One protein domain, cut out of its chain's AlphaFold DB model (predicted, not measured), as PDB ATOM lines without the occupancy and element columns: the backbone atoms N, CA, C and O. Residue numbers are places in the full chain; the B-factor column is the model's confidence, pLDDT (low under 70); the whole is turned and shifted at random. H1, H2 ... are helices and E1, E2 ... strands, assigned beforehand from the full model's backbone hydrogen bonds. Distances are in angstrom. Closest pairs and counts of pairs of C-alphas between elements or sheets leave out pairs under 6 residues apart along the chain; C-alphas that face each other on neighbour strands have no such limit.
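This is residues 189 to 387 of the 389 residues of an uncharacterized protein of Flavobacterium succinicans (UniProt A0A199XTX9). What does the model look like? Short helices, H1 to H4 and H7 to H10, cluster into a body, and the helical hairpin H5 and H6 reaches away from it as a long arm. The small strand hairpin E1 and E2 lies on another side of the body, away from that arm. What is printed? The printed part has 199 residues, mostly helix, with named helices H1 to H8, then antiparallel strands E1 and E2, then H9 to H11. How spread out is it? It is only just loose, close to compact, with a radius of gyration of the C-alphas of 20.0 A, and elongated, spanning 67 by 40 by 37 A.

What meets first? H1, residues 189 to 197, touches H3, residues 210 to 224, with residues 216 to 220 of H3 alone, closest C-alphas Asn 197 and Gln 220 at 5.0 A. H2, residues 199 to 205, forms a helical hairpin with H3, closest C-alphas Tyr 199 and Lys 216 at 4.9 A. H3, the hub, also touches H8, residues 312 to 325, about perpendicular at 79 degrees, with residues 221 to 224 of H3 alone, closest C-alphas Ser 224 and Phe 318 at 5.1 A. Where is the arm? H5, residues 248 to 260, and H6, residues 265 to 284, are a helical hairpin at a shallow tilt of 7 degrees, touching with residues 268 to 275 of H6 alone, closest C-alphas Phe 258 and Ile 268 at 6.8 A. H4, residues 230 to 244, touches H7, residues 303 to 309, closest C-alphas Gln 232 and Val 309 at 6.0 A. What follows H8? E1, residues 328 to 330, and E2, residues 339 to 341, are an antiparallel hairpin, with N 329 and O 340 within hydrogen-bond range at 2.8 A. H10, residues 360 to 373, touches H1 with residues 367 to 371 of H10 alone, closest C-alphas Lys 196 and Ile 370 at 6.7 A. H9, residues 345 to 351, and H11, residues 382 to 385, touch no helix. Are the helix backbones complete? Every O i to N i+4 pair is within hydrogen-bond range in H2 to H7, H9 and H10; H1 has 4 of 5 and H8 9 of 10, and H11 is too short for one.

Where are the ends? H1 begins at C-alpha 189, (24.593, -16.651, 58.197), and H11 ends at C-alpha 385, (53.534, -3.280, 51.246). How long are the longer helices? H6 measures 28.6 A from first to last C-alpha, H3 21.0 A, H4 20.8 A, H8 20.5 A, H10 20.2 A and H5 18.3 A.

Is it unbroken? The printed part has no cut, and its long link is H6 to H7, 18 residues. Where is confidence low? Residues 283 to 292, 331 to 338 and 379 to 387 are under 70 in pLDDT.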
ATOM      1  N   ILE A 189      24.590 -16.079  59.553       96.38
ATOM      2  CA  ILE A 189      24.593 -16.651  58.197       96.38
ATOM      3  C   ILE A 189      24.579 -15.584  57.091       96.38
ATOM      4  O   ILE A 189      25.244 -15.761  56.069       96.38
ATOM      5  N   ASP A 190      23.891 -14.461  57.301       95.88
ATOM      6  CA  ASP A 190      23.850 -13.356  56.340       95.88
ATOM      7  C   ASP A 190      25.225 -12.705  56.221       95.88
ATOM      8  O   ASP A 190      25.694 -12.424  55.118       95.88
ATOM      9  N   TYR A 191      25.920 -12.545  57.352       95.94
ATOM     10  CA  TYR A 191      27.290 -12.047  57.357       95.94
ATOM     11  C   TYR A 191      28.262 -13.018  56.673       95.94
ATOM     12  O   TYR A 191      29.079 -12.592  55.857       95.94
ATOM     13  N   ILE A 192      28.148 -14.327  56.929       96.12
ATOM     14  CA  ILE A 192      28.946 -15.345  56.226       96.12
ATOM     15  C   ILE A 192      28.742 -15.223  54.712       96.12
ATOM     16  O   ILE A 192      29.713 -15.164  53.955       96.12
ATOM     17  N   ASN A 193      27.488 -15.151  54.261       95.19
ATOM     18  CA  ASN A 193      27.154 -15.018  52.844       95.19
ATOM     19  C   ASN A 193      27.663 -13.702  52.247       95.19
ATOM     20  O   ASN A 193      28.121 -13.690  51.102       95.19
ATOM     21  N   TYR A 194      27.651 -12.617  53.022       95.62
ATOM     22  CA  TYR A 194      28.258 -11.355  52.620       95.62
ATOM     23  C   TYR A 194      29.768 -11.503  52.410       95.62
ATOM     24  O   TYR A 194      30.260 -11.201  51.323       95.62
ATOM     25  N   VAL A 195      30.503 -12.031  53.398       95.25
ATOM     26  CA  VAL A 195      31.968 -12.190  53.330       95.25
ATOM     27  C   VAL A 195      32.378 -13.084  52.160       95.25
ATOM     28  O   VAL A 195      33.325 -12.751  51.452       95.25
ATOM     29  N   LYS A 196      31.631 -14.163  51.886       95.19
ATOM     30  CA  LYS A 196      31.870 -15.054  50.734       95.19
ATOM     31  C   LYS A 196      31.868 -14.333  49.386       95.19
ATOM     32  O   LYS A 196      32.472 -14.851  48.444       95.19
ATOM     33  N   ASN A 197      31.194 -13.189  49.290       94.31
ATOM     34  CA  ASN A 197      31.037 -12.401  48.071       94.31
ATOM     35  C   ASN A 197      31.710 -11.022  48.144       94.31
ATOM     36  O   ASN A 197      31.716 -10.299  47.157       94.31
ATOM     37  N   ASP A 198      32.277 -10.630  49.285       94.50
ATOM     38  CA  ASP A 198      32.823  -9.288  49.484       94.50
ATOM     39  C   ASP A 198      34.151  -9.099  48.746       94.50
ATOM     40  O   ASP A 198      35.227  -9.313  49.310       94.50
ATOM     41  N   TYR A 199      34.087  -8.688  47.477       94.31
ATOM     42  CA  TYR A 199      35.269  -8.581  46.621       94.31
ATOM     43  C   TYR A 199      36.362  -7.688  47.215       94.31
ATOM     44  O   TYR A 199      37.531  -7.975  46.997       94.31
ATOM     45  N   LYS A 200      36.021  -6.664  48.014       91.06
ATOM     46  CA  LYS A 200      37.010  -5.805  48.687       91.06
ATOM     47  C   LYS A 200      37.827  -6.570  49.721       91.06
ATOM     48  O   LYS A 200      39.017  -6.314  49.889       91.06
ATOM     49  N   SER A 201      37.207  -7.528  50.407       91.06
ATOM     50  CA  SER A 201      37.933  -8.433  51.293       91.06
ATOM     51  C   SER A 201      38.872  -9.337  50.499       91.06
ATOM     52  O   SER A 201      40.019  -9.496  50.900       91.06
ATOM     53  N   PHE A 202      38.447  -9.877  49.357       92.12
ATOM     54  CA  PHE A 202      39.344 -10.660  48.496       92.12
ATOM     55  C   PHE A 202      40.466  -9.805  47.897       92.12
ATOM     56  O   PHE A 202      41.604 -10.249  47.866       92.12
ATOM     57  N   GLU A 203      40.183  -8.561  47.508       90.06
ATOM     58  CA  GLU A 203      41.181  -7.608  47.015       90.06
ATOM     59  C   GLU A 203      42.260  -7.332  48.061       90.06
ATOM     60  O   GLU A 203      43.442  -7.334  47.740       90.06
ATOM     61  N   TYR A 204      41.866  -7.157  49.323       87.25
ATOM     62  CA  TYR A 204      42.808  -6.924  50.413       87.25
ATOM     63  C   TYR A 204      43.642  -8.163  50.773       87.25
ATOM     64  O   TYR A 204      44.828  -8.035  51.056       87.25
ATOM     65  N   ASN A 205      43.032  -9.354  50.803       85.25
ATOM     66  CA  ASN A 205      43.686 -10.569  51.311       85.25
ATOM     67  C   ASN A 205      44.394 -11.389  50.211       85.25
ATOM     68  O   ASN A 205      45.356 -12.091  50.513       85.25
ATOM     69  N   CYS A 206      43.940 -11.284  48.956       87.31
ATOM     70  CA  CYS A 206      44.453 -12.001  47.781       87.31
ATOM     71  C   CYS A 206      44.588 -11.083  46.545       87.31
ATOM     72  O   CYS A 206      44.076 -11.403  45.470       87.31
ATOM     73  N   PRO A 207      45.311  -9.953  46.650       83.00
ATOM     74  CA  PRO A 207      45.393  -8.911  45.629       83.00
ATOM     75  C   PRO A 207      45.961  -9.406  44.296       83.00
ATOM     76  O   PRO A 207      45.690  -8.798  43.265       83.00
ATOM     77  N   LYS A 208      46.739 -10.494  44.286       83.50
ATOM     78  CA  LYS A 208      47.365 -11.042  43.070       83.50
ATOM     79  C   LYS A 208      46.392 -11.837  42.187       83.50
ATOM     80  O   LYS A 208      46.669 -12.000  41.003       83.50
ATOM     81  N   ASP A 209      45.260 -12.299  42.722       86.25
ATOM     82  CA  ASP A 209      44.272 -13.084  41.969       86.25
ATOM     83  C   ASP A 209      43.117 -12.204  41.465       86.25
ATOM     84  O   ASP A 209      42.003 -12.195  41.996       86.25
ATOM     85  N   THR A 210      43.392 -11.435  40.408       86.69
ATOM     86  CA  THR A 210      42.392 -10.556  39.780       86.69
ATOM     87  C   THR A 210      41.167 -11.326  39.292       86.69
ATOM     88  O   THR A 210      40.049 -10.822  39.396       86.69
ATOM     89  N   THR A 211      41.343 -12.553  38.797       90.06
ATOM     90  CA  THR A 211      40.235 -13.390  38.320       90.06
ATOM     91  C   THR A 211      39.276 -13.720  39.459       90.06
ATOM     92  O   THR A 211      38.063 -13.553  39.311       90.06
ATOM     93  N   LEU A 212      39.803 -14.137  40.614       91.00
ATOM     94  CA  LEU A 212      39.001 -14.381  41.809       91.00
ATOM     95  C   LEU A 212      38.281 -13.110  42.265       91.00
ATOM     96  O   LEU A 212      37.081 -13.155  42.521       91.00
ATOM     97  N   ILE A 213      38.975 -11.972  42.323       92.81
ATOM     98  CA  ILE A 213      38.394 -10.696  42.771       92.81
ATOM     99  C   ILE A 213      37.243 -10.258  41.862       92.81
ATOM    100  O   ILE A 213      36.161  -9.936  42.358       92.81
ATOM    101  N   LEU A 214      37.423 -10.314  40.540       94.12
ATOM    102  CA  LEU A 214      36.362  -9.980  39.588       94.12
ATOM    103  C   LEU A 214      35.191 -10.964  39.677       94.12
ATOM    104  O   LEU A 214      34.039 -10.537  39.694       94.12
ATOM    105  N   LYS A 215      35.459 -12.265  39.840       94.38
ATOM    106  CA  LYS A 215      34.409 -13.267  40.080       94.38
ATOM    107  C   LYS A 215      33.608 -12.956  41.347       94.38
ATOM    108  O   LYS A 215      32.387 -13.095  41.353       94.38
ATOM    109  N   LYS A 216      34.272 -12.516  42.420       95.69
ATOM    110  CA  LYS A 216      33.609 -12.121  43.672       95.69
ATOM    111  C   LYS A 216      32.796 -10.843  43.511       95.69
ATOM    112  O   LYS A 216      31.676 -10.810  44.005       95.69
ATOM    113  N   LEU A 217      33.288  -9.854  42.761       95.75
ATOM    114  CA  LEU A 217      32.533  -8.637  42.441       95.75
ATOM    115  C   LEU A 217      31.235  -8.984  41.705       95.75
ATOM    116  O   LEU A 217      30.158  -8.571  42.125       95.75
ATOM    117  N   ILE A 218      31.333  -9.793  40.649       96.31
ATOM    118  CA  ILE A 218      30.172 -10.267  39.891       96.31
ATOM    119  C   ILE A 218      29.205 -11.055  40.779       96.31
ATOM    120  O   ILE A 218      28.002 -10.807  40.739       96.31
ATOM    121  N   SER A 219      29.709 -11.964  41.619       95.25
ATOM    122  CA  SER A 219      28.871 -12.720  42.558       95.25
ATOM    123  C   SER A 219      28.143 -11.797  43.537       95.25
ATOM    124  O   SER A 219      26.956 -11.976  43.797       95.25
ATOM    125  N   GLN A 220      28.820 -10.758  44.037       95.69
ATOM    126  CA  GLN A 220      28.212  -9.761  44.915       95.69
ATOM    127  C   GLN A 220      27.077  -9.015  44.214       95.69
ATOM    128  O   GLN A 220      25.994  -8.881  44.782       95.69
ATOM    129  N   ILE A 221      27.303  -8.588  42.968       96.19
ATOM    130  CA  ILE A 221      26.284  -7.934  42.145       96.19
ATOM    131  C   ILE A 221      25.106  -8.887  41.928       96.19
ATOM    132  O   ILE A 221      23.982  -8.511  42.237       96.19
ATOM    133  N   ARG A 222      25.338 -10.137  41.508       95.00
ATOM    134  CA  ARG A 222      24.280 -11.147  41.303       95.00
ATOM    135  C   ARG A 222      23.453 -11.421  42.557       95.00
ATOM    136  O   ARG A 222      22.236 -11.490  42.478       95.00
ATOM    137  N   VAL A 223      24.086 -11.565  43.721       93.75
ATOM    138  CA  VAL A 223      23.357 -11.805  44.979       93.75
ATOM    139  C   VAL A 223      22.528 -10.583  45.372       93.75
ATOM    140  O   VAL A 223      21.412 -10.723  45.865       93.75
ATOM    141  N   SER A 224      23.058  -9.383  45.135       93.94
ATOM    142  CA  SER A 224      22.354  -8.141  45.453       93.94
ATOM    143  C   SER A 224      21.251  -7.780  44.457       93.94
ATOM    144  O   SER A 224      20.285  -7.126  44.834       93.94
ATOM    145  N   THR A 225      21.367  -8.218  43.201       92.25
ATOM    146  CA  THR A 225      20.483  -7.831  42.102       92.25
ATOM    147  C   THR A 225      19.815  -9.074  41.524       92.25
ATOM    148  O   THR A 225      20.443  -9.925  40.906       92.25
ATOM    149  N   LYS A 226      18.501  -9.199  41.714       78.38
ATOM    150  CA  LYS A 226      17.774 -10.448  41.418       78.38
ATOM    151  C   LYS A 226      17.792 -10.870  39.936       78.38
ATOM    152  O   LYS A 226      17.541 -12.034  39.657       78.38
ATOM    153  N   ASN A 227      18.113  -9.957  39.011       84.88
ATOM    154  CA  ASN A 227      18.011 -10.152  37.556       84.88
ATOM    155  C   ASN A 227      19.271  -9.705  36.776       84.88
ATOM    156  O   ASN A 227      19.146  -9.162  35.680       84.88
ATOM    157  N   PHE A 228      20.480  -9.839  37.330       94.12
ATOM    158  CA  PHE A 228      21.712  -9.537  36.579       94.12
ATOM    159  C   PHE A 228      21.964 -10.582  35.489       94.12
ATOM    160  O   PHE A 228      22.156 -11.762  35.795       94.12
ATOM    161  N   SER A 229      21.939 -10.156  34.226       94.94
ATOM    162  CA  SER A 229      22.035 -11.067  33.081       94.94
ATOM    163  C   SER A 229      23.478 -11.397  32.702       94.94
ATOM    164  O   SER A 229      24.401 -10.620  32.945       94.94
ATOM    165  N   ASP A 230      23.670 -12.523  32.016       94.69
ATOM    166  CA  ASP A 230      24.988 -12.933  31.513       94.69
ATOM    167  C   ASP A 230      25.565 -11.917  30.510       94.69
ATOM    168  O   ASP A 230      26.774 -11.691  30.459       94.69
ATOM    169  N   GLY A 231      24.699 -11.227  29.754       95.81
ATOM    170  CA  GLY A 231      25.108 -10.138  28.864       95.81
ATOM    171  C   GLY A 231      25.617  -8.906  29.622       95.81
ATOM    172  O   GLY A 231      26.605  -8.293  29.210       95.81
ATOM    173  N   GLN A 232      24.986  -8.559  30.750       96.31
ATOM    174  CA  GLN A 232      25.481  -7.501  31.636       96.31
ATOM    175  C   GLN A 232      26.811  -7.904  32.280       96.31
ATOM    176  O   GLN A 232      27.730  -7.087  32.325       96.31
ATOM    177  N   GLU A 233      26.953  -9.162  32.710       96.56
ATOM    178  CA  GLU A 233      28.212  -9.694  33.240       96.56
ATOM    179  C   GLU A 233      29.361  -9.537  32.244       96.56
ATOM    180  O   GLU A 233      30.377  -8.921  32.573       96.56
ATOM    181  N   ALA A 234      29.186 -10.036  31.018       95.12
ATOM    182  CA  ALA A 234      30.215  -9.970  29.986       95.12
ATOM    183  C   ALA A 234      30.624  -8.520  29.685       95.12
ATOM    184  O   ALA A 234      31.816  -8.204  29.631       95.12
ATOM    185  N   LYS A 235      29.644  -7.614  29.557       96.00
ATOM    186  CA  LYS A 235      29.884  -6.185  29.304       96.00
ATOM    187  C   LYS A 235      30.619  -5.512  30.467       96.00
ATOM    188  O   LYS A 235      31.529  -4.716  30.228       96.00
ATOM    189  N   LEU A 236      30.243  -5.817  31.710       95.38
ATOM    190  CA  LEU A 236      30.874  -5.241  32.897       95.38
ATOM    191  C   LEU A 236      32.313  -5.737  33.062       95.38
ATOM    192  O   LEU A 236      33.217  -4.926  33.248       95.38
ATOM    193  N   LEU A 237      32.541  -7.049  32.941       93.88
ATOM    194  CA  LEU A 237      33.880  -7.636  33.018       93.88
ATOM    195  C   LEU A 237      34.802  -7.079  31.935       93.88
ATOM    196  O   LEU A 237      35.942  -6.732  32.236       93.88
ATOM    197  N   TYR A 238      34.309  -6.949  30.700       90.56
ATOM    198  CA  TYR A 238      35.059  -6.341  29.604       90.56
ATOM    199  C   TYR A 238      35.519  -4.920  29.961       90.56
ATOM    200  O   TYR A 238      36.715  -4.634  29.946       90.56
ATOM    201  N   ARG A 239      34.587  -4.057  30.383       91.19
ATOM    202  CA  ARG A 239      34.871  -2.653  30.721       91.19
ATOM    203  C   ARG A 239      35.807  -2.501  31.916       91.19
ATOM    204  O   ARG A 239      36.711  -1.670  31.890       91.19
ATOM    205  N   ILE A 240      35.626  -3.315  32.956       91.31
ATOM    206  CA  ILE A 240      36.525  -3.302  34.115       91.31
ATOM    207  C   ILE A 240      37.925  -3.775  33.705       91.31
ATOM    208  O   ILE A 240      38.905  -3.148  34.099       91.31
ATOM    209  N   ASN A 241      38.041  -4.826  32.889       87.62
ATOM    210  CA  ASN A 241      39.337  -5.306  32.408       87.62
ATOM    211  C   ASN A 241      40.061  -4.266  31.550       87.62
ATOM    212  O   ASN A 241      41.244  -4.025  31.787       87.62
ATOM    213  N   GLU A 242      39.364  -3.597  30.627       84.38
ATOM    214  CA  GLU A 242      39.937  -2.477  29.870       84.38
ATOM    215  C   GLU A 242      40.436  -1.372  30.801       84.38
ATOM    216  O   GLU A 242      41.530  -0.847  30.616       84.38
ATOM    217  N   LYS A 243      39.685  -1.054  31.858       84.94
ATOM    218  CA  LYS A 243      40.105  -0.038  32.823       84.94
ATOM    219  C   LYS A 243      41.327  -0.462  33.630       84.94
ATOM    220  O   LYS A 243      42.213   0.358  33.872       84.94
ATOM    221  N   LEU A 244      41.375  -1.715  34.079       82.81
ATOM    222  CA  LEU A 244      42.474  -2.248  34.883       82.81
ATOM    223  C   LEU A 244      43.753  -2.415  34.063       82.81
ATOM    224  O   LEU A 244      44.838  -2.163  34.590       82.81
ATOM    225  N   LYS A 245      43.622  -2.801  32.791       81.50
ATOM    226  CA  LYS A 245      44.730  -3.107  31.887       81.50
ATOM    227  C   LYS A 245      44.533  -2.436  30.515       81.50
ATOM    228  O   LYS A 245      44.400  -3.118  29.496       81.50
ATOM    229  N   PRO A 246      44.586  -1.095  30.452       75.31
ATOM    230  CA  PRO A 246      44.215  -0.324  29.257       75.31
ATOM    231  C   PRO A 246      45.088  -0.608  28.032       75.31
ATOM    232  O   PRO A 246      44.656  -0.416  26.899       75.31
ATOM    233  N   PHE A 247      46.308  -1.107  28.241       79.38
ATOM    234  CA  PHE A 247      47.250  -1.420  27.168       79.38
ATOM    235  C   PHE A 247      47.322  -2.917  26.830       79.38
ATOM    236  O   PHE A 247      48.136  -3.301  25.994       79.38
ATOM    237  N   GLU A 248      46.503  -3.789  27.435       80.69
ATOM    238  CA  GLU A 248      46.595  -5.241  27.198       80.69
ATOM    239  C   GLU A 248      46.233  -5.621  25.756       80.69
ATOM    240  O   GLU A 248      46.933  -6.426  25.143       80.69
ATOM    241  N   ASN A 249      45.228  -4.967  25.167       75.25
ATOM    242  CA  ASN A 249      44.881  -5.157  23.756       75.25
ATOM    243  C   ASN A 249      46.021  -4.726  22.822       75.25
ATOM    244  O   ASN A 249      46.395  -5.481  21.925       75.25
ATOM    245  N   ILE A 250      46.632  -3.564  23.079       79.12
ATOM    246  CA  ILE A 250      47.787  -3.064  22.314       79.12
ATOM    247  C   ILE A 250      48.969  -4.031  22.458       79.12
ATOM    248  O   ILE A 250      49.607  -4.394  21.473       79.12
ATOM    249  N   ARG A 251      49.224  -4.527  23.674       81.38
ATOM    250  CA  ARG A 251      50.276  -5.511  23.961       81.38
ATOM    251  C   ARG A 251      50.047  -6.820  23.200       81.38
ATOM    252  O   ARG A 251      50.996  -7.370  22.643       81.38
ATOM    253  N   ASN A 252      48.812  -7.315  23.153       81.94
ATOM    254  CA  ASN A 252      48.460  -8.538  22.429       81.94
ATOM    255  C   ASN A 252      48.586  -8.363  20.910       81.94
ATOM    256  O   ASN A 252      49.132  -9.243  20.244       81.94
ATOM    257  N   GLN A 253      48.150  -7.220  20.374       80.81
ATOM    258  CA  GLN A 253      48.315  -6.886  18.958       80.81
ATOM    259  C   GLN A 253      49.793  -6.780  18.578       80.81
ATOM    260  O   GLN A 253      50.217  -7.440  17.637       80.81
ATOM    261  N   LEU A 254      50.600  -6.049  19.352       81.50
ATOM    262  CA  LEU A 254      52.042  -5.942  19.114       81.50
ATOM    263  C   LEU A 254      52.723  -7.309  19.145       81.50
ATOM    264  O   LEU A 254      53.478  -7.632  18.234       81.50
ATOM    265  N   LYS A 255      52.425  -8.150  20.145       80.50
ATOM    266  CA  LYS A 255      52.966  -9.517  20.211       80.50
ATOM    267  C   LYS A 255      52.607 -10.340  18.975       80.50
ATOM    268  O   LYS A 255      53.458 -11.074  18.480       80.50
ATOM    269  N   LYS A 256      51.371 -10.226  18.479       83.69
ATOM    270  CA  LYS A 256      50.926 -10.918  17.265       83.69
ATOM    271  C   LYS A 256      51.688 -10.415  16.034       83.69
ATOM    272  O   LYS A 256      52.329 -11.220  15.367       83.69
ATOM    273  N   THR A 257      51.715  -9.103  15.814       80.44
ATOM    274  CA  THR A 257      52.405  -8.468  14.682       80.44
ATOM    275  C   THR A 257      53.906  -8.765  14.678       80.44
ATOM    276  O   THR A 257      54.472  -9.105  13.645       80.44
ATOM    277  N   PHE A 258      54.575  -8.697  15.831       81.00
ATOM    278  CA  PHE A 258      56.004  -9.000  15.923       81.00
ATOM    279  C   PHE A 258      56.317 -10.480  15.681       81.00
ATOM    280  O   PHE A 258      57.337 -10.796  15.067       81.00
ATOM    281  N   LYS A 259      55.430 -11.384  16.120       77.81
ATOM    282  CA  LYS A 259      55.551 -12.822  15.852       77.81
ATOM    283  C   LYS A 259      55.358 -13.133  14.365       77.81
ATOM    284  O   LYS A 259      56.093 -13.952  13.824       77.81
ATOM    285  N   GLU A 260      54.417 -12.459  13.705       84.44
ATOM    286  CA  GLU A 260      54.186 -12.562  12.256       84.44
ATOM    287  C   GLU A 260      55.371 -12.006  11.447       84.44
ATOM    288  O   GLU A 260      55.795 -12.622  10.471       84.44
ATOM    289  N   ASN A 261      55.983 -10.914  11.913       81.56
ATOM    290  CA  ASN A 261      57.102 -10.243  11.241       81.56
ATOM    291  C   ASN A 261      58.497 -10.782  11.606       81.56
ATOM    292  O   ASN A 261      59.495 -10.200  11.183       81.56
ATOM    293  N   ARG A 262      58.598 -11.859  12.403       80.12
ATOM    294  CA  ARG A 262      59.874 -12.427  12.902       80.12
ATOM    295  C   ARG A 262      60.814 -11.372  13.506       80.12
ATOM    296  O   ARG A 262      62.028 -11.419  13.312       80.12
ATOM    297  N   SER A 263      60.250 -10.390  14.205       79.75
ATOM    298  CA  SER A 263      61.044  -9.351  14.862       79.75
ATOM    299  C   SER A 263      61.912  -9.956  15.966       79.75
ATOM    300  O   SER A 263      61.528 -10.940  16.595       79.75
ATOM    301  N   SER A 264      63.089  -9.374  16.202       81.62
ATOM    302  CA  SER A 264      64.005  -9.857  17.236       81.62
ATOM    303  C   SER A 264      63.432  -9.645  18.640       81.62
ATOM    304  O   SER A 264      62.754  -8.648  18.911       81.62
ATOM    305  N   ASP A 265      63.747 -10.561  19.559       76.50
ATOM    306  CA  ASP A 265      63.240 -10.529  20.939       76.50
ATOM    307  C   ASP A 265      63.595  -9.227  21.678       76.50
ATOM    308  O   ASP A 265      62.835  -8.761  22.528       76.50
ATOM    309  N   SER A 266      64.715  -8.589  21.324       80.62
ATOM    310  CA  SER A 266      65.130  -7.300  21.889       80.62
ATOM    311  C   SER A 266      64.194  -6.151  21.500       80.62
ATOM    312  O   SER A 266      63.868  -5.324  22.352       80.62
ATOM    313  N   ILE A 267      63.703  -6.122  20.256       80.44
ATOM    314  CA  ILE A 267      62.742  -5.116  19.774       80.44
ATOM    315  C   ILE A 267      61.383  -5.322  20.444       80.44
ATOM    316  O   ILE A 267      60.754  -4.357  20.884       80.44
ATOM    317  N   ILE A 268      60.948  -6.578  20.567       78.44
ATOM    318  CA  ILE A 268      59.701  -6.931  21.257       78.44
ATOM    319  C   ILE A 268      59.766  -6.464  22.714       78.44
ATOM    320  O   ILE A 268      58.833  -5.821  23.200       78.44
ATOM    321  N   LYS A 269      60.883  -6.738  23.395       82.44
ATOM    322  CA  LYS A 269      61.094  -6.352  24.790       82.44
ATOM    323  C   LYS A 269      61.089  -4.833  24.978       82.44
ATOM    324  O   LYS A 269      60.342  -4.351  25.821       82.44
ATOM    325  N   ALA A 270      61.818  -4.080  24.152       84.62
ATOM    326  CA  ALA A 270      61.871  -2.618  24.246       84.62
ATOM    327  C   ALA A 270      60.484  -1.958  24.104       84.62
ATOM    328  O   ALA A 270      60.132  -1.078  24.888       84.62
ATOM    329  N   ASN A 271      59.660  -2.425  23.159       83.56
ATOM    330  CA  ASN A 271      58.298  -1.909  22.964       83.56
ATOM    331  C   ASN A 271      57.357  -2.274  24.126       83.56
ATOM    332  O   ASN A 271      56.504  -1.477  24.518       83.56
ATOM    333  N   ILE A 272      57.499  -3.481  24.687       83.25
ATOM    334  CA  ILE A 272      56.735  -3.892  25.873       83.25
ATOM    335  C   ILE A 272      57.131  -3.043  27.087       83.25
ATOM    336  O   ILE A 272      56.247  -2.605  27.823       83.25
ATOM    337  N   ASP A 273      58.422  -2.778  27.277       85.00
ATOM    338  CA  ASP A 273      58.926  -1.963  28.383       85.00
ATOM    339  C   ASP A 273      58.437  -0.506  28.277       85.00
ATOM    340  O   ASP A 273      57.995   0.070  29.272       85.00
ATOM    341  N   GLU A 274      58.394   0.070  27.068       85.50
ATOM    342  CA  GLU A 274      57.814   1.402  26.839       85.50
ATOM    343  C   GLU A 274      56.315   1.453  27.187       85.50
ATOM    344  O   GLU A 274      55.841   2.405  27.817       85.50
ATOM    345  N   LEU A 275      55.554   0.418  26.820       83.44
ATOM    346  CA  LEU A 275      54.146   0.311  27.204       83.44
ATOM    347  C   LEU A 275      53.965   0.175  28.715       83.44
ATOM    348  O   LEU A 275      53.046   0.781  29.262       83.44
ATOM    349  N   ASN A 276      54.833  -0.579  29.394       82.06
ATOM    350  CA  ASN A 276      54.783  -0.715  30.849       82.06
ATOM    351  C   ASN A 276      55.033   0.636  31.537       82.06
ATOM    352  O   ASN A 276      54.293   0.997  32.449       82.06
ATOM    353  N   LEU A 277      55.984   1.436  31.042       81.88
ATOM    354  CA  LEU A 277      56.223   2.798  31.536       81.88
ATOM    355  C   LEU A 277      55.000   3.714  31.343       81.88
ATOM    356  O   LEU A 277      54.645   4.477  32.247       81.88
ATOM    357  N   LYS A 278      54.326   3.630  30.186       81.94
ATOM    358  CA  LYS A 278      53.071   4.365  29.929       81.94
ATOM    359  C   LYS A 278      51.949   3.914  30.865       81.94
ATOM    360  O   LYS A 278      51.208   4.752  31.376       81.94
ATOM    361  N   GLU A 279      51.843   2.612  31.121       77.62
ATOM    362  CA  GLU A 279      50.852   2.034  32.032       77.62
ATOM    363  C   GLU A 279      51.084   2.461  33.488       77.62
ATOM    364  O   GLU A 279      50.133   2.836  34.175       77.62
ATOM    365  N   ASP A 280      52.332   2.478  33.953       75.75
ATOM    366  CA  ASP A 280      52.679   2.935  35.302       75.75
ATOM    367  C   ASP A 280      52.385   4.423  35.496       75.75
ATOM    368  O   ASP A 280      51.885   4.824  36.550       75.75
ATOM    369  N   LYS A 281      52.633   5.248  34.471       76.62
ATOM    370  CA  LYS A 281      52.244   6.663  34.480       76.62
ATOM    371  C   LYS A 281      50.723   6.818  34.547       76.62
ATOM    372  O   LYS A 281      50.221   7.509  35.426       76.62
ATOM    373  N   TYR A 282      49.991   6.085  33.707       70.88
ATOM    374  CA  TYR A 282      48.527   6.070  33.724       70.88
ATOM    375  C   TYR A 282      47.954   5.661  35.093       70.88
ATOM    376  O   TYR A 282      46.993   6.264  35.565       70.88
ATOM    377  N   LYS A 283      48.545   4.662  35.764       69.31
ATOM    378  CA  LYS A 283      48.129   4.232  37.112       69.31
ATOM    379  C   LYS A 283      48.371   5.307  38.175       69.31
ATOM    380  O   LYS A 283      47.553   5.418  39.086       69.31
ATOM    381  N   LYS A 284      49.459   6.080  38.068       66.69
ATOM    382  CA  LYS A 284      49.783   7.191  38.985       66.69
ATOM    383  C   LYS A 284      48.845   8.388  38.820       66.69
ATOM    384  O   LYS A 284      48.503   9.013  39.817       66.69
ATOM    385  N   ASP A 285      48.393   8.659  37.597       58.00
ATOM    386  CA  ASP A 285      47.531   9.804  37.270       58.00
ATOM    387  C   ASP A 285      46.039   9.569  37.599       58.00
ATOM    388  O   ASP A 285      45.196  10.440  37.374       58.00
ATOM    389  N   ARG A 286      45.671   8.400  38.147       60.28
ATOM    390  CA  ARG A 286      44.289   8.117  38.560       60.28
ATOM    391  C   ARG A 286      43.888   9.025  39.725       60.28
ATOM    392  O   ARG A 286      44.428   8.926  40.825       60.28
ATOM    393  N   SER A 287      42.896   9.886  39.494       45.91
ATOM    394  CA  SER A 287      42.361  10.776  40.522       45.91
ATOM    395  C   SER A 287      41.698   9.984  41.653       45.91
ATOM    396  O   SER A 287      40.752   9.224  41.444       45.91
ATOM    397  N   ASN A 288      42.145  10.223  42.887       49.41
ATOM    398  CA  ASN A 288      41.466   9.785  44.108       49.41
ATOM    399  C   ASN A 288      40.289  10.718  44.428       49.41
ATOM    400  O   ASN A 288      40.246  11.352  45.478       49.41
ATOM    401  N   THR A 289      39.334  10.848  43.514       43.88
ATOM    402  CA  THR A 289      38.096  11.593  43.780       43.88
ATOM    403  C   THR A 289      37.225  10.795  44.741       43.88
ATOM    404  O   THR A 289      36.439   9.971  44.307       43.88
ATOM    405  N   ILE A 290      37.378  11.026  46.048       52.19
ATOM    406  CA  ILE A 290      36.677  10.298  47.117       52.19
ATOM    407  C   ILE A 290      35.188  10.679  47.116       52.19
ATOM    408  O   ILE A 290      34.779  11.666  47.726       52.19
ATOM    409  N   GLY A 291      34.369   9.888  46.423       58.31
ATOM    410  CA  GLY A 291      32.907   9.954  46.495       58.31
ATOM    411  C   GLY A 291      32.339   8.943  47.500       58.31
ATOM    412  O   GLY A 291      32.849   7.835  47.640       58.31
ATOM    413  N   LEU A 292      31.235   9.276  48.181       60.88
ATOM    414  CA  LEU A 292      30.587   8.378  49.165       60.88
ATOM    415  C   LEU A 292      30.034   7.077  48.550       60.88
ATOM    416  O   LEU A 292      29.927   6.048  49.227       60.88
ATOM    417  N   TYR A 293      29.707   7.129  47.257       72.75
ATOM    418  CA  TYR A 293      29.293   5.989  46.435       72.75
ATOM    419  C   TYR A 293      30.275   5.766  45.286       72.75
ATOM    420  O   TYR A 293      29.913   5.693  44.113       72.75
ATOM    421  N   GLU A 294      31.552   5.675  45.645       81.44
ATOM    422  CA  GLU A 294      32.608   5.260  44.738       81.44
ATOM    423  C   GLU A 294      32.924   3.770  44.953       81.44
ATOM    424  O   GLU A 294      33.435   3.352  45.999       81.44
ATOM    425  N   TYR A 295      32.592   2.948  43.959       88.38
ATOM    426  CA  TYR A 295      32.967   1.537  43.925       88.38
ATOM    427  C   TYR A 295      34.309   1.434  43.223       88.38
ATOM    428  O   TYR A 295      34.479   2.021  42.161       88.38
ATOM    429  N   LYS A 296      35.271   0.722  43.811       87.69
ATOM    430  CA  LYS A 296      36.639   0.646  43.290       87.69
ATOM    431  C   LYS A 296      37.101  -0.786  43.193       87.69
ATOM    432  O   LYS A 296      36.803  -1.544  44.102       87.69
ATOM    433  N   VAL A 297      37.891  -1.081  42.167       88.31
ATOM    434  CA  VAL A 297      38.693  -2.303  42.062       88.31
ATOM    435  C   VAL A 297      40.150  -1.892  41.862       88.31
ATOM    436  O   VAL A 297      40.469  -1.144  40.930       88.31
ATOM    437  N   TYR A 298      41.030  -2.316  42.768       83.94
ATOM    438  CA  TYR A 298      42.445  -1.919  42.821       83.94
ATOM    439  C   TYR A 298      42.650  -0.399  42.766       83.94
ATOM    440  O   TYR A 298      43.449   0.120  41.984       83.94
ATOM    441  N   GLY A 299      41.853   0.339  43.542       77.31
ATOM    442  CA  GLY A 299      41.872   1.807  43.571       77.31
ATOM    443  C   GLY A 299      41.255   2.499  42.345       77.31
ATOM    444  O   GLY A 299      41.055   3.710  42.373       77.31
ATOM    445  N   SER A 300      40.887   1.760  41.297       82.81
ATOM    446  CA  SER A 300      40.228   2.304  40.100       82.81
ATOM    447  C   SER A 300      38.730   2.393  40.341       82.81
ATOM    448  O   SER A 300      38.108   1.359  40.577       82.81
ATOM    449  N   SER A 301      38.136   3.583  40.251       86.25
ATOM    450  CA  SER A 301      36.673   3.718  40.288       86.25
ATOM    451  C   SER A 301      36.032   2.909  39.164       86.25
ATOM    452  O   SER A 301      36.475   3.017  38.028       86.25
ATOM    453  N   ILE A 302      35.010   2.116  39.466       91.12
ATOM    454  CA  ILE A 302      34.186   1.370  38.507       91.12
ATOM    455  C   ILE A 302      32.725   1.854  38.510       91.12
ATOM    456  O   ILE A 302      31.842   1.197  37.965       91.12
ATOM    457  N   THR A 303      32.428   2.969  39.189       91.19
ATOM    458  CA  THR A 303      31.044   3.433  39.375       91.19
ATOM    459  C   THR A 303      30.357   3.746  38.046       91.19
ATOM    460  O   THR A 303      29.197   3.383  37.880       91.19
ATOM    461  N   ASN A 304      31.053   4.363  37.088       89.62
ATOM    462  CA  ASN A 304      30.469   4.669  35.776       89.62
ATOM    463  C   ASN A 304      30.166   3.388  34.996       89.62
ATOM    464  O   ASN A 304      29.105   3.259  34.399       89.62
ATOM    465  N   GLU A 305      31.061   2.405  35.066       93.69
ATOM    466  CA  GLU A 305      30.857   1.094  34.459       93.69
ATOM    467  C   GLU A 305      29.636   0.387  35.058       93.69
ATOM    468  O   GLU A 305      28.869  -0.227  34.322       93.69
ATOM    469  N   LEU A 306      29.415   0.516  36.370       94.25
ATOM    470  CA  LEU A 306      28.204   0.015  37.019       94.25
ATOM    471  C   LEU A 306      26.953   0.763  36.541       94.25
ATOM    472  O   LEU A 306      25.975   0.110  36.201       94.25
ATOM    473  N   LEU A 307      26.981   2.098  36.472       92.69
ATOM    474  CA  LEU A 307      25.839   2.919  36.034       92.69
ATOM    475  C   LEU A 307      25.454   2.685  34.564       92.69
ATOM    476  O   LEU A 307      24.282   2.741  34.220       92.69
ATOM    477  N   GLU A 308      26.422   2.411  33.690       93.06
ATOM    478  CA  GLU A 308      26.167   2.166  32.263       93.06
ATOM    479  C   GLU A 308      25.724   0.730  31.940       93.06
ATOM    480  O   GLU A 308      25.256   0.448  30.827       93.06
ATOM    481  N   VAL A 309      25.958  -0.214  32.854       95.62
ATOM    482  CA  VAL A 309      25.655  -1.635  32.635       95.62
ATOM    483  C   VAL A 309      24.441  -2.089  33.435       95.62
ATOM    484  O   VAL A 309      23.633  -2.859  32.910       95.62
ATOM    485  N   LEU A 310      24.309  -1.640  34.681       95.31
ATOM    486  CA  LEU A 310      23.163  -1.943  35.531       95.31
ATOM    487  C   LEU A 310      21.988  -1.028  35.185       95.31
ATOM    488  O   LEU A 310      22.170   0.115  34.786       95.31
ATOM    489  N   THR A 311      20.769  -1.523  35.380       94.94
ATOM    490  CA  THR A 311      19.594  -0.644  35.425       94.94
ATOM    491  C   THR A 311      19.605   0.181  36.713       94.94
ATOM    492  O   THR A 311      20.216  -0.223  37.705       94.94
ATOM    493  N   ASP A 312      18.863   1.291  36.748       92.94
ATOM    494  CA  ASP A 312      18.736   2.121  37.956       92.94
ATOM    495  C   ASP A 312      18.306   1.297  39.179       92.94
ATOM    496  O   ASP A 312      18.894   1.411  40.254       92.94
ATOM    497  N   GLY A 313      17.327   0.402  38.999       93.56
ATOM    498  CA  GLY A 313      16.861  -0.500  40.055       93.56
ATOM    499  C   GLY A 313      17.958  -1.447  40.550       93.56
ATOM    500  O   GLY A 313      18.163  -1.569  41.753       93.56
ATOM    501  N   GLN A 314      18.723  -2.053  39.637       95.69
ATOM    502  CA  GLN A 314      19.847  -2.926  39.996       95.69
ATOM    503  C   GLN A 314      20.960  -2.158  40.722       95.69
ATOM    504  O   GLN A 314      21.514  -2.651  41.702       95.69
ATOM    505  N   PHE A 315      21.288  -0.943  40.277       94.06
ATOM    506  CA  PHE A 315      22.289  -0.116  40.945       94.06
ATOM    507  C   PHE A 315      21.844   0.273  42.362       94.06
ATOM    508  O   PHE A 315      22.641   0.211  43.301       94.06
ATOM    509  N   ILE A 316      20.565   0.627  42.538       91.81
ATOM    510  CA  ILE A 316      19.966   0.917  43.848       91.81
ATOM    511  C   ILE A 316      19.995  -0.321  44.753       91.81
ATOM    512  O   ILE A 316      20.368  -0.202  45.921       91.81
ATOM    513  N   ASP A 317      19.661  -1.501  44.233       94.00
ATOM    514  CA  ASP A 317      19.691  -2.755  44.989       94.00
ATOM    515  C   ASP A 317      21.115  -3.125  45.429       94.00
ATOM    516  O   ASP A 317      21.344  -3.425  46.604       94.00
ATOM    517  N   PHE A 318      22.098  -3.018  44.527       94.25
ATOM    518  CA  PHE A 318      23.508  -3.244  44.855       94.25
ATOM    519  C   PHE A 318      23.998  -2.268  45.926       94.25
ATOM    520  O   PHE A 318      24.606  -2.666  46.923       94.25
ATOM    521  N   LYS A 319      23.666  -0.986  45.771       92.00
ATOM    522  CA  LYS A 319      23.961   0.051  46.758       92.00
ATOM    523  C   LYS A 319      23.359  -0.277  48.124       92.00
ATOM    524  O   LYS A 319      24.073  -0.257  49.124       92.00
ATOM    525  N   LYS A 320      22.073  -0.632  48.165       91.81
ATOM    526  CA  LYS A 320      21.364  -0.982  49.400       91.81
ATOM    527  C   LYS A 320      21.970  -2.216  50.067       91.81
ATOM    528  O   LYS A 320      22.147  -2.218  51.281       91.81
ATOM    529  N   TYR A 321      22.338  -3.234  49.291       93.44
ATOM    530  CA  TYR A 321      23.030  -4.423  49.788       93.44
ATOM    531  C   TYR A 321      24.337  -4.062  50.512       93.44
ATOM    532  O   TYR A 321      24.597  -4.554  51.612       93.44
ATOM    533  N   ILE A 322      25.129  -3.147  49.940       92.12
ATOM    534  CA  ILE A 322      26.351  -2.647  50.580       92.12
ATOM    535  C   ILE A 322      26.033  -1.784  51.807       92.12
ATOM    536  O   ILE A 322      26.684  -1.965  52.829       92.12
ATOM    537  N   ASP A 323      25.049  -0.883  51.751       90.06
ATOM    538  CA  ASP A 323      24.679   0.015  52.862       90.06
ATOM    539  C   ASP A 323      24.116  -0.731  54.088       90.06
ATOM    540  O   ASP A 323      24.249  -0.267  55.225       90.06
ATOM    541  N   ILE A 324      23.490  -1.893  53.877       92.06
ATOM    542  CA  ILE A 324      23.015  -2.768  54.954       92.06
ATOM    543  C   ILE A 324      24.207  -3.304  55.757       92.06
ATOM    544  O   ILE A 324      24.228  -3.154  56.975       92.06
ATOM    545  N   MET A 325      25.223  -3.863  55.095       91.31
ATOM    546  CA  MET A 325      26.385  -4.471  55.767       91.31
ATOM    547  C   MET A 325      27.476  -3.460  56.137       91.31
ATOM    548  O   MET A 325      28.193  -3.646  57.119       91.31
ATOM    549  N   ASN A 326      27.609  -2.392  55.347       88.81
ATOM    550  CA  ASN A 326      28.611  -1.347  55.504       88.81
ATOM    551  C   ASN A 326      28.004   0.066  55.414       88.81
ATOM    552  O   ASN A 326      28.227   0.767  54.411       88.81
ATOM    553  N   PRO A 327      27.230   0.508  56.424       86.88
ATOM    554  CA  PRO A 327      26.645   1.844  56.435       86.88
ATOM    555  C   PRO A 327      27.701   2.950  56.329       86.88
ATOM    556  O   PRO A 327      28.825   2.821  56.822       86.88
ATOM    557  N   ILE A 328      27.322   4.062  55.693       81.94
ATOM    558  CA  ILE A 328      28.120   5.291  55.720       81.94
ATOM    559  C   ILE A 328      27.891   5.984  57.057       81.94
ATOM    560  O   ILE A 328      26.762   6.278  57.439       81.94
ATOM    561  N   VAL A 329      28.991   6.287  57.724       77.31
ATOM    562  CA  VAL A 329      29.053   7.034  58.969       77.31
ATOM    563  C   VAL A 329      29.596   8.419  58.701       77.31
ATOM    564  O   VAL A 329      30.593   8.548  57.996       77.31
ATOM    565  N   GLU A 330      29.006   9.433  59.331       71.62
ATOM    566  CA  GLU A 330      29.601  10.764  59.444       71.62
ATOM    567  C   GLU A 330      30.445  10.873  60.722       71.62
ATOM    568  O   GLU A 330      30.031  10.460  61.804       71.62
ATOM    569  N   THR A 331      31.645  11.432  60.605       63.81
ATOM    570  CA  THR A 331      32.608  11.622  61.691       63.81
ATOM    571  C   THR A 331      33.153  13.046  61.665       63.81
ATOM    572  O   THR A 331      33.192  13.682  60.624       63.81
ATOM    573  N   LEU A 332      33.587  13.556  62.815       59.47
ATOM    574  CA  LEU A 332      34.328  14.823  62.895       59.47
ATOM    575  C   LEU A 332      35.833  14.625  62.664       59.47
ATOM    576  O   LEU A 332      36.606  15.569  62.785       59.47
ATOM    577  N   ASN A 333      36.264  13.388  62.400       57.53
ATOM    578  CA  ASN A 333      37.662  13.080  62.172       57.53
ATOM    579  C   ASN A 333      38.077  13.525  60.752       57.53
ATOM    580  O   ASN A 333      37.616  12.919  59.772       57.53
ATOM    581  N   PRO A 334      38.976  14.521  60.624       56.06
ATOM    582  CA  PRO A 334      39.394  15.049  59.328       56.06
ATOM    583  C   PRO A 334      40.152  14.015  58.485       56.06
ATOM    584  O   PRO A 334      40.123  14.105  57.262       56.06
ATOM    585  N   VAL A 335      40.755  12.987  59.105       58.94
ATOM    586  CA  VAL A 335      41.459  11.896  58.400       58.94
ATOM    587  C   VAL A 335      40.528  11.135  57.449       58.94
ATOM    588  O   VAL A 335      40.970  10.632  56.421       58.94
ATOM    589  N   TYR A 336      39.230  11.079  57.755       55.31
ATOM    590  CA  TYR A 336      38.239  10.366  56.948       55.31
ATOM    591  C   TYR A 336      37.395  11.297  56.068       55.31
ATOM    592  O   TYR A 336      36.298  10.911  55.678       55.31
ATOM    593  N   ASN A 337      37.828  12.535  55.788       58.44
ATOM    594  CA  ASN A 337      36.994  13.533  55.092       58.44
ATOM    595  C   ASN A 337      35.569  13.617  55.679       58.44
ATOM    596  O   ASN A 337      34.573  13.741  54.966       58.44
ATOM    597  N   ASN A 338      35.475  13.493  57.003       64.69
ATOM    598  CA  ASN A 338      34.240  13.477  57.773       64.69
ATOM    599  C   ASN A 338      33.253  12.326  57.481       64.69
ATOM    600  O   ASN A 338      32.162  12.345  58.049       64.69
ATOM    601  N   LYS A 339      33.573  11.319  56.645       73.94
ATOM    602  CA  LYS A 339      32.689  10.160  56.388       73.94
ATOM    603  C   LYS A 339      33.447   8.862  56.066       73.94
ATOM    604  O   LYS A 339      34.388   8.871  55.288       73.94
ATOM    605  N   TYR A 340      33.004   7.713  56.583       78.12
ATOM    606  CA  TYR A 340      33.600   6.403  56.256       78.12
ATOM    607  C   TYR A 340      32.566   5.263  56.244       78.12
ATOM    608  O   TYR A 340      31.410   5.461  56.604       78.12
ATOM    609  N   ARG A 341      32.965   4.065  55.796       81.38
ATOM    610  CA  ARG A 341      32.124   2.853  55.767       81.38
ATOM    611  C   ARG A 341      32.374   2.005  57.014       81.38
ATOM    612  O   ARG A 341      33.493   1.534  57.209       81.38
ATOM    613  N   TYR A 342      31.353   1.806  57.837       85.19
ATOM    614  CA  TYR A 342      31.436   1.001  59.055       85.19
ATOM    615  C   TYR A 342      31.113  -0.462  58.778       85.19
ATOM    616  O   TYR A 342      30.057  -0.723  58.231       85.19
ATOM    617  N   ASN A 343      31.966  -1.412  59.163       86.75
ATOM    618  CA  ASN A 343      31.672  -2.833  58.963       86.75
ATOM    619  C   ASN A 343      30.782  -3.360  60.092       86.75
ATOM    620  O   ASN A 343      31.288  -3.631  61.177       86.75
ATOM    621  N   TYR A 344      29.491  -3.556  59.811       89.31
ATOM    622  CA  TYR A 344      28.502  -4.010  60.797       89.31
ATOM    623  C   TYR A 344      28.596  -5.519  61.117       89.31
ATOM    624  O   TYR A 344      27.826  -6.072  61.897       89.31
ATOM    625  N   GLY A 345      29.536  -6.235  60.494       91.44
ATOM    626  CA  GLY A 345      29.709  -7.673  60.681       91.44
ATOM    627  C   GLY A 345      30.021  -8.082  62.113       91.44
ATOM    628  O   GLY A 345      29.610  -9.153  62.553       91.44
ATOM    629  N   LYS A 346      30.742  -7.232  62.849       89.75
ATOM    630  CA  LYS A 346      31.116  -7.513  64.234       89.75
ATOM    631  C   LYS A 346      29.885  -7.501  65.142       89.75
ATOM    632  O   LYS A 346      29.714  -8.426  65.927       89.75
ATOM    633  N   GLU A 347      28.997  -6.527  64.964       87.88
ATOM    634  CA  GLU A 347      27.747  -6.367  65.718       87.88
ATOM    635  C   GLU A 347      26.845  -7.582  65.548       87.88
ATOM    636  O   GLU A 347      26.281  -8.070  66.523       87.88
ATOM    637  N   ILE A 348      26.743  -8.097  64.317       92.25
ATOM    638  CA  ILE A 348      25.955  -9.299  64.019       92.25
ATOM    639  C   ILE A 348      26.484 -10.488  64.828       92.25
ATOM    640  O   ILE A 348      25.709 -11.207  65.458       92.25
ATOM    641  N   LEU A 349      27.804 -10.695  64.830       93.19
ATOM    642  CA  LEU A 349      28.425 -11.837  65.501       93.19
ATOM    643  C   LEU A 349      28.381 -11.723  67.028       93.19
ATOM    644  O   LEU A 349      28.197 -12.736  67.697       93.19
ATOM    645  N   GLU A 350      28.526 -10.516  67.578       89.75
ATOM    646  CA  GLU A 350      28.386 -10.266  69.017       89.75
ATOM    647  C   GLU A 350      26.937 -10.451  69.482       89.75
ATOM    648  O   GLU A 350      26.692 -11.090  70.504       89.75
ATOM    649  N   LYS A 351      25.966  -9.938  68.717       87.81
ATOM    650  CA  LYS A 351      24.533 -10.074  69.009       87.81
ATOM    651  C   LYS A 351      24.083 -11.535  69.037       87.81
ATOM    652  O   LYS A 351      23.291 -11.916  69.894       87.81
ATOM    653  N   GLU A 352      24.591 -12.343  68.112       92.38
ATOM    654  CA  GLU A 352      24.270 -13.770  67.998       92.38
ATOM    655  C   GLU A 352      25.143 -14.653  68.914       92.38
ATOM    656  O   GLU A 352      25.049 -15.877  68.850       92.38
ATOM    657  N   ASN A 353      25.987 -14.057  69.769       91.38
ATOM    658  CA  ASN A 353      26.939 -14.747  70.650       91.38
ATOM    659  C   ASN A 353      27.910 -15.694  69.913       91.38
ATOM    660  O   ASN A 353      28.417 -16.653  70.494       91.38
ATOM    661  N   THR A 354      28.191 -15.429  68.634       93.25
ATOM    662  CA  THR A 354      29.181 -16.176  67.838       93.25
ATOM    663  C   THR A 354      30.610 -15.809  68.243       93.25
ATOM    664  O   THR A 354      31.512 -16.642  68.170       93.25
ATOM    665  N   ILE A 355      30.824 -14.562  68.671       92.62
ATOM    666  CA  ILE A 355      32.079 -14.086  69.261       92.62
ATOM    667  C   ILE A 355      31.790 -13.334  70.561       92.62
ATOM    668  O   ILE A 355      30.700 -12.794  70.750       92.62
ATOM    669  N   ASN A 356      32.792 -13.257  71.435       86.69
ATOM    670  CA  ASN A 356      32.709 -12.426  72.630       86.69
ATOM    671  C   ASN A 356      32.681 -10.937  72.260       86.69
ATOM    672  O   ASN A 356      33.318 -10.499  71.298       86.69
ATOM    673  N   LYS A 357      31.992 -10.140  73.080       79.56
ATOM    674  CA  LYS A 357      31.927  -8.687  72.908       79.56
ATOM    675  C   LYS A 357      33.313  -8.054  72.957       79.56
ATOM    676  O   LYS A 357      34.123  -8.357  73.829       79.56
ATOM    677  N   ASN A 358      33.558  -7.119  72.047       76.19
ATOM    678  CA  ASN A 358      34.828  -6.438  71.821       76.19
ATOM    679  C   ASN A 358      36.003  -7.344  71.408       76.19
ATOM    680  O   ASN A 358      37.143  -6.870  71.375       76.19
ATOM    681  N   ASP A 359      35.760  -8.599  71.017       86.12
ATOM    682  CA  ASP A 359      36.818  -9.514  70.592       86.12
ATOM    683  C   ASP A 359      37.199  -9.307  69.116       86.12
ATOM    684  O   ASP A 359      36.810 -10.029  68.195       86.12
ATOM    685  N   ASN A 360      38.011  -8.274  68.885       87.00
ATOM    686  CA  ASN A 360      38.533  -7.953  67.557       87.00
ATOM    687  C   ASN A 360      39.404  -9.072  66.965       87.00
ATOM    688  O   ASN A 360      39.581  -9.113  65.745       87.00
ATOM    689  N   LYS A 361      39.994  -9.936  67.801       90.25
ATOM    690  CA  LYS A 361      40.832 -11.040  67.336       90.25
ATOM    691  C   LYS A 361      39.945 -12.154  66.788       90.25
ATOM    692  O   LYS A 361      40.110 -12.508  65.622       90.25
ATOM    693  N   ALA A 362      38.953 -12.593  67.563       92.62
ATOM    694  CA  ALA A 362      37.974 -13.583  67.124       92.62
ATOM    695  C   ALA A 362      37.228 -13.125  65.863       92.62
ATOM    696  O   ALA A 362      37.048 -13.908  64.934       92.62
ATOM    697  N   PHE A 363      36.872 -11.836  65.770       91.94
ATOM    698  CA  PHE A 363      36.262 -11.276  64.561       91.94
ATOM    699  C   PHE A 363      37.143 -11.446  63.310       91.94
ATOM    700  O   PHE A 363      36.672 -11.895  62.261       91.94
ATOM    701  N   LYS A 364      38.437 -11.106  63.412       90.56
ATOM    702  CA  LYS A 364      39.389 -11.256  62.300       90.56
ATOM    703  C   LYS A 364      39.584 -12.723  61.929       90.56
ATOM    704  O   LYS A 364      39.537 -13.041  60.746       90.56
ATOM    705  N   GLU A 365      39.747 -13.602  62.914       92.56
ATOM    706  CA  GLU A 365      39.912 -15.044  62.700       92.56
ATOM    707  C   GLU A 365      38.684 -15.664  62.020       92.56
ATOM    708  O   GLU A 365      38.827 -16.408  61.050       92.56
ATOM    709  N   PHE A 366      37.479 -15.291  62.460       94.25
ATOM    710  CA  PHE A 366      36.222 -15.728  61.854       94.25
ATOM    711  C   PHE A 366      36.146 -15.335  60.373       94.25
ATOM    712  O   PHE A 366      35.869 -16.171  59.510       94.25
ATOM    713  N   LYS A 367      36.453 -14.070  60.060       92.44
ATOM    714  CA  LYS A 367      36.473 -13.573  58.681       92.44
ATOM    715  C   LYS A 367      37.543 -14.272  57.837       92.44
ATOM    716  O   LYS A 367      37.249 -14.700  56.722       92.44
ATOM    717  N   SER A 368      38.764 -14.409  58.356       91.00
ATOM    718  CA  SER A 368      39.870 -15.084  57.667       91.00
ATOM    719  C   SER A 368      39.545 -16.540  57.348       91.00
ATOM    720  O   SER A 368      39.845 -16.991  56.246       91.00
ATOM    721  N   LYS A 369      38.867 -17.256  58.252       93.69
ATOM    722  CA  LYS A 369      38.415 -18.628  57.999       93.69
ATOM    723  C   LYS A 369      37.498 -18.709  56.775       93.69
ATOM    724  O   LYS A 369      37.761 -19.501  55.879       93.69
ATOM    725  N   ILE A 370      36.489 -17.838  56.683       94.56
ATOM    726  CA  ILE A 370      35.565 -17.813  55.535       94.56
ATOM    727  C   ILE A 370      36.306 -17.525  54.223       94.56
ATOM    728  O   ILE A 370      36.003 -18.130  53.195       94.56
ATOM    729  N   LEU A 371      37.259 -16.586  54.244       92.06
ATOM    730  CA  LEU A 371      38.050 -16.234  53.061       92.06
ATOM    731  C   LEU A 371      38.944 -17.396  52.611       92.06
ATOM    732  O   LEU A 371      38.956 -17.713  51.419       92.06
ATOM    733  N   ASN A 372      39.606 -18.074  53.555       90.06
ATOM    734  CA  ASN A 372      40.409 -19.268  53.288       90.06
ATOM    735  C   ASN A 372      39.548 -20.385  52.677       90.06
ATOM    736  O   ASN A 372      39.901 -20.917  51.625       90.06
ATOM    737  N   ASP A 373      38.379 -20.665  53.264       91.25
ATOM    738  CA  ASP A 373      37.419 -21.657  52.757       91.25
ATOM    739  C   ASP A 373      36.905 -21.302  51.344       91.25
ATOM    740  O   ASP A 373      36.465 -22.166  50.587       91.25
ATOM    741  N   CYS A 374      36.975 -20.023  50.962       89.94
ATOM    742  CA  CYS A 374      36.612 -19.519  49.637       89.94
ATOM    743  C   CYS A 374      37.781 -19.446  48.644       89.94
ATOM    744  O   CYS A 374      37.627 -18.811  47.594       89.94
ATOM    745  N   GLY A 375      38.923 -20.065  48.953       85.94
ATOM    746  CA  GLY A 375      40.087 -20.110  48.069       85.94
ATOM    747  C   GLY A 375      40.960 -18.858  48.110       85.94
ATOM    748  O   GLY A 375      41.690 -18.606  47.158       85.94
ATOM    749  N   CYS A 376      40.891 -18.066  49.183       85.81
ATOM    750  CA  CYS A 376      41.769 -16.921  49.404       85.81
ATOM    751  C   CYS A 376      42.646 -17.141  50.650       85.81
ATOM    752  O   CYS A 376      42.327 -16.599  51.711       85.81
ATOM    753  N   PRO A 377      43.720 -17.954  50.554       77.38
ATOM    754  CA  PRO A 377      44.694 -18.063  51.631       77.38
ATOM    755  C   PRO A 377      45.376 -16.704  51.804       77.38
ATOM    756  O   PRO A 377      45.927 -16.162  50.847       77.38
ATOM    757  N   PHE A 378      45.307 -16.137  53.008       70.62
ATOM    758  CA  PHE A 378      45.908 -14.837  53.308       70.62
ATOM    759  C   PHE A 378      47.386 -14.784  52.889       70.62
ATOM    760  O   PHE A 378      48.203 -15.549  53.401       70.62
ATOM    761  N   ASP A 379      47.743 -13.868  51.983       66.75
ATOM    762  CA  ASP A 379      49.138 -13.666  51.585       66.75
ATOM    763  C   ASP A 379      49.836 -12.748  52.609       66.75
ATOM    764  O   ASP A 379      49.693 -11.523  52.605       66.75
ATOM    765  N   GLU A 380      50.614 -13.346  53.519       59.03
ATOM    766  CA  GLU A 380      51.337 -12.621  54.573       59.03
ATOM    767  C   GLU A 380      52.357 -11.599  54.040       59.03
ATOM    768  O   GLU A 380      52.725 -10.669  54.767       59.03
ATOM    769  N   THR A 381      52.783 -11.705  52.773       57.88
ATOM    770  CA  THR A 381      53.716 -10.741  52.161       57.88
ATOM    771  C   THR A 381      53.102  -9.339  52.011       57.88
ATOM    772  O   THR A 381      53.831  -8.347  51.990       57.88
ATOM    773  N   ILE A 382      51.767  -9.228  52.057       54.12
ATOM    774  CA  ILE A 382      50.996  -7.977  51.939       54.12
ATOM    775  C   ILE A 382      51.174  -7.049  53.148       54.12
ATOM    776  O   ILE A 382      51.136  -5.824  53.002       54.12
ATOM    777  N   LYS A 383      51.419  -7.595  54.352       46.97
ATOM    778  CA  LYS A 383      51.573  -6.788  55.580       46.97
ATOM    779  C   LYS A 383      52.708  -5.760  55.465       46.97
ATOM    780  O   LYS A 383      52.680  -4.757  56.170       46.97
ATOM    781  N   ARG A 384      53.696  -6.010  54.595       36.81
ATOM    782  CA  ARG A 384      54.853  -5.131  54.374       36.81
ATOM    783  C   ARG A 384      54.603  -4.037  53.332       36.81
ATOM    784  O   ARG A 384      55.168  -2.962  53.482       36.81
ATOM    785  N   GLU A 385      53.754  -4.257  52.330       36.09
ATOM    786  CA  GLU A 385      53.534  -3.280  51.246       36.09
ATOM    787  C   GLU A 385      52.485  -2.210  51.588       36.09
ATOM    788  O   GLU A 385      52.616  -1.069  51.154       36.09
ATOM    789  N   ILE A 386      51.485  -2.530  52.421       39.59
ATOM    790  CA  ILE A 386      50.445  -1.565  52.841       39.59
ATOM    791  C   ILE A 386      50.972  -0.547  53.872       39.59
ATOM    792  O   ILE A 386      50.382   0.508  54.045       39.59
ATOM    793  N   ILE A 387      52.100  -0.823  54.537       32.12
ATOM    794  CA  ILE A 387      52.760   0.133  55.450       32.12
ATOM    795  C   ILE A 387      53.604   1.168  54.668       32.12
ATOM    796  O   ILE A 387      54.007   2.182  55.230       32.12
TER     797      ILE A 387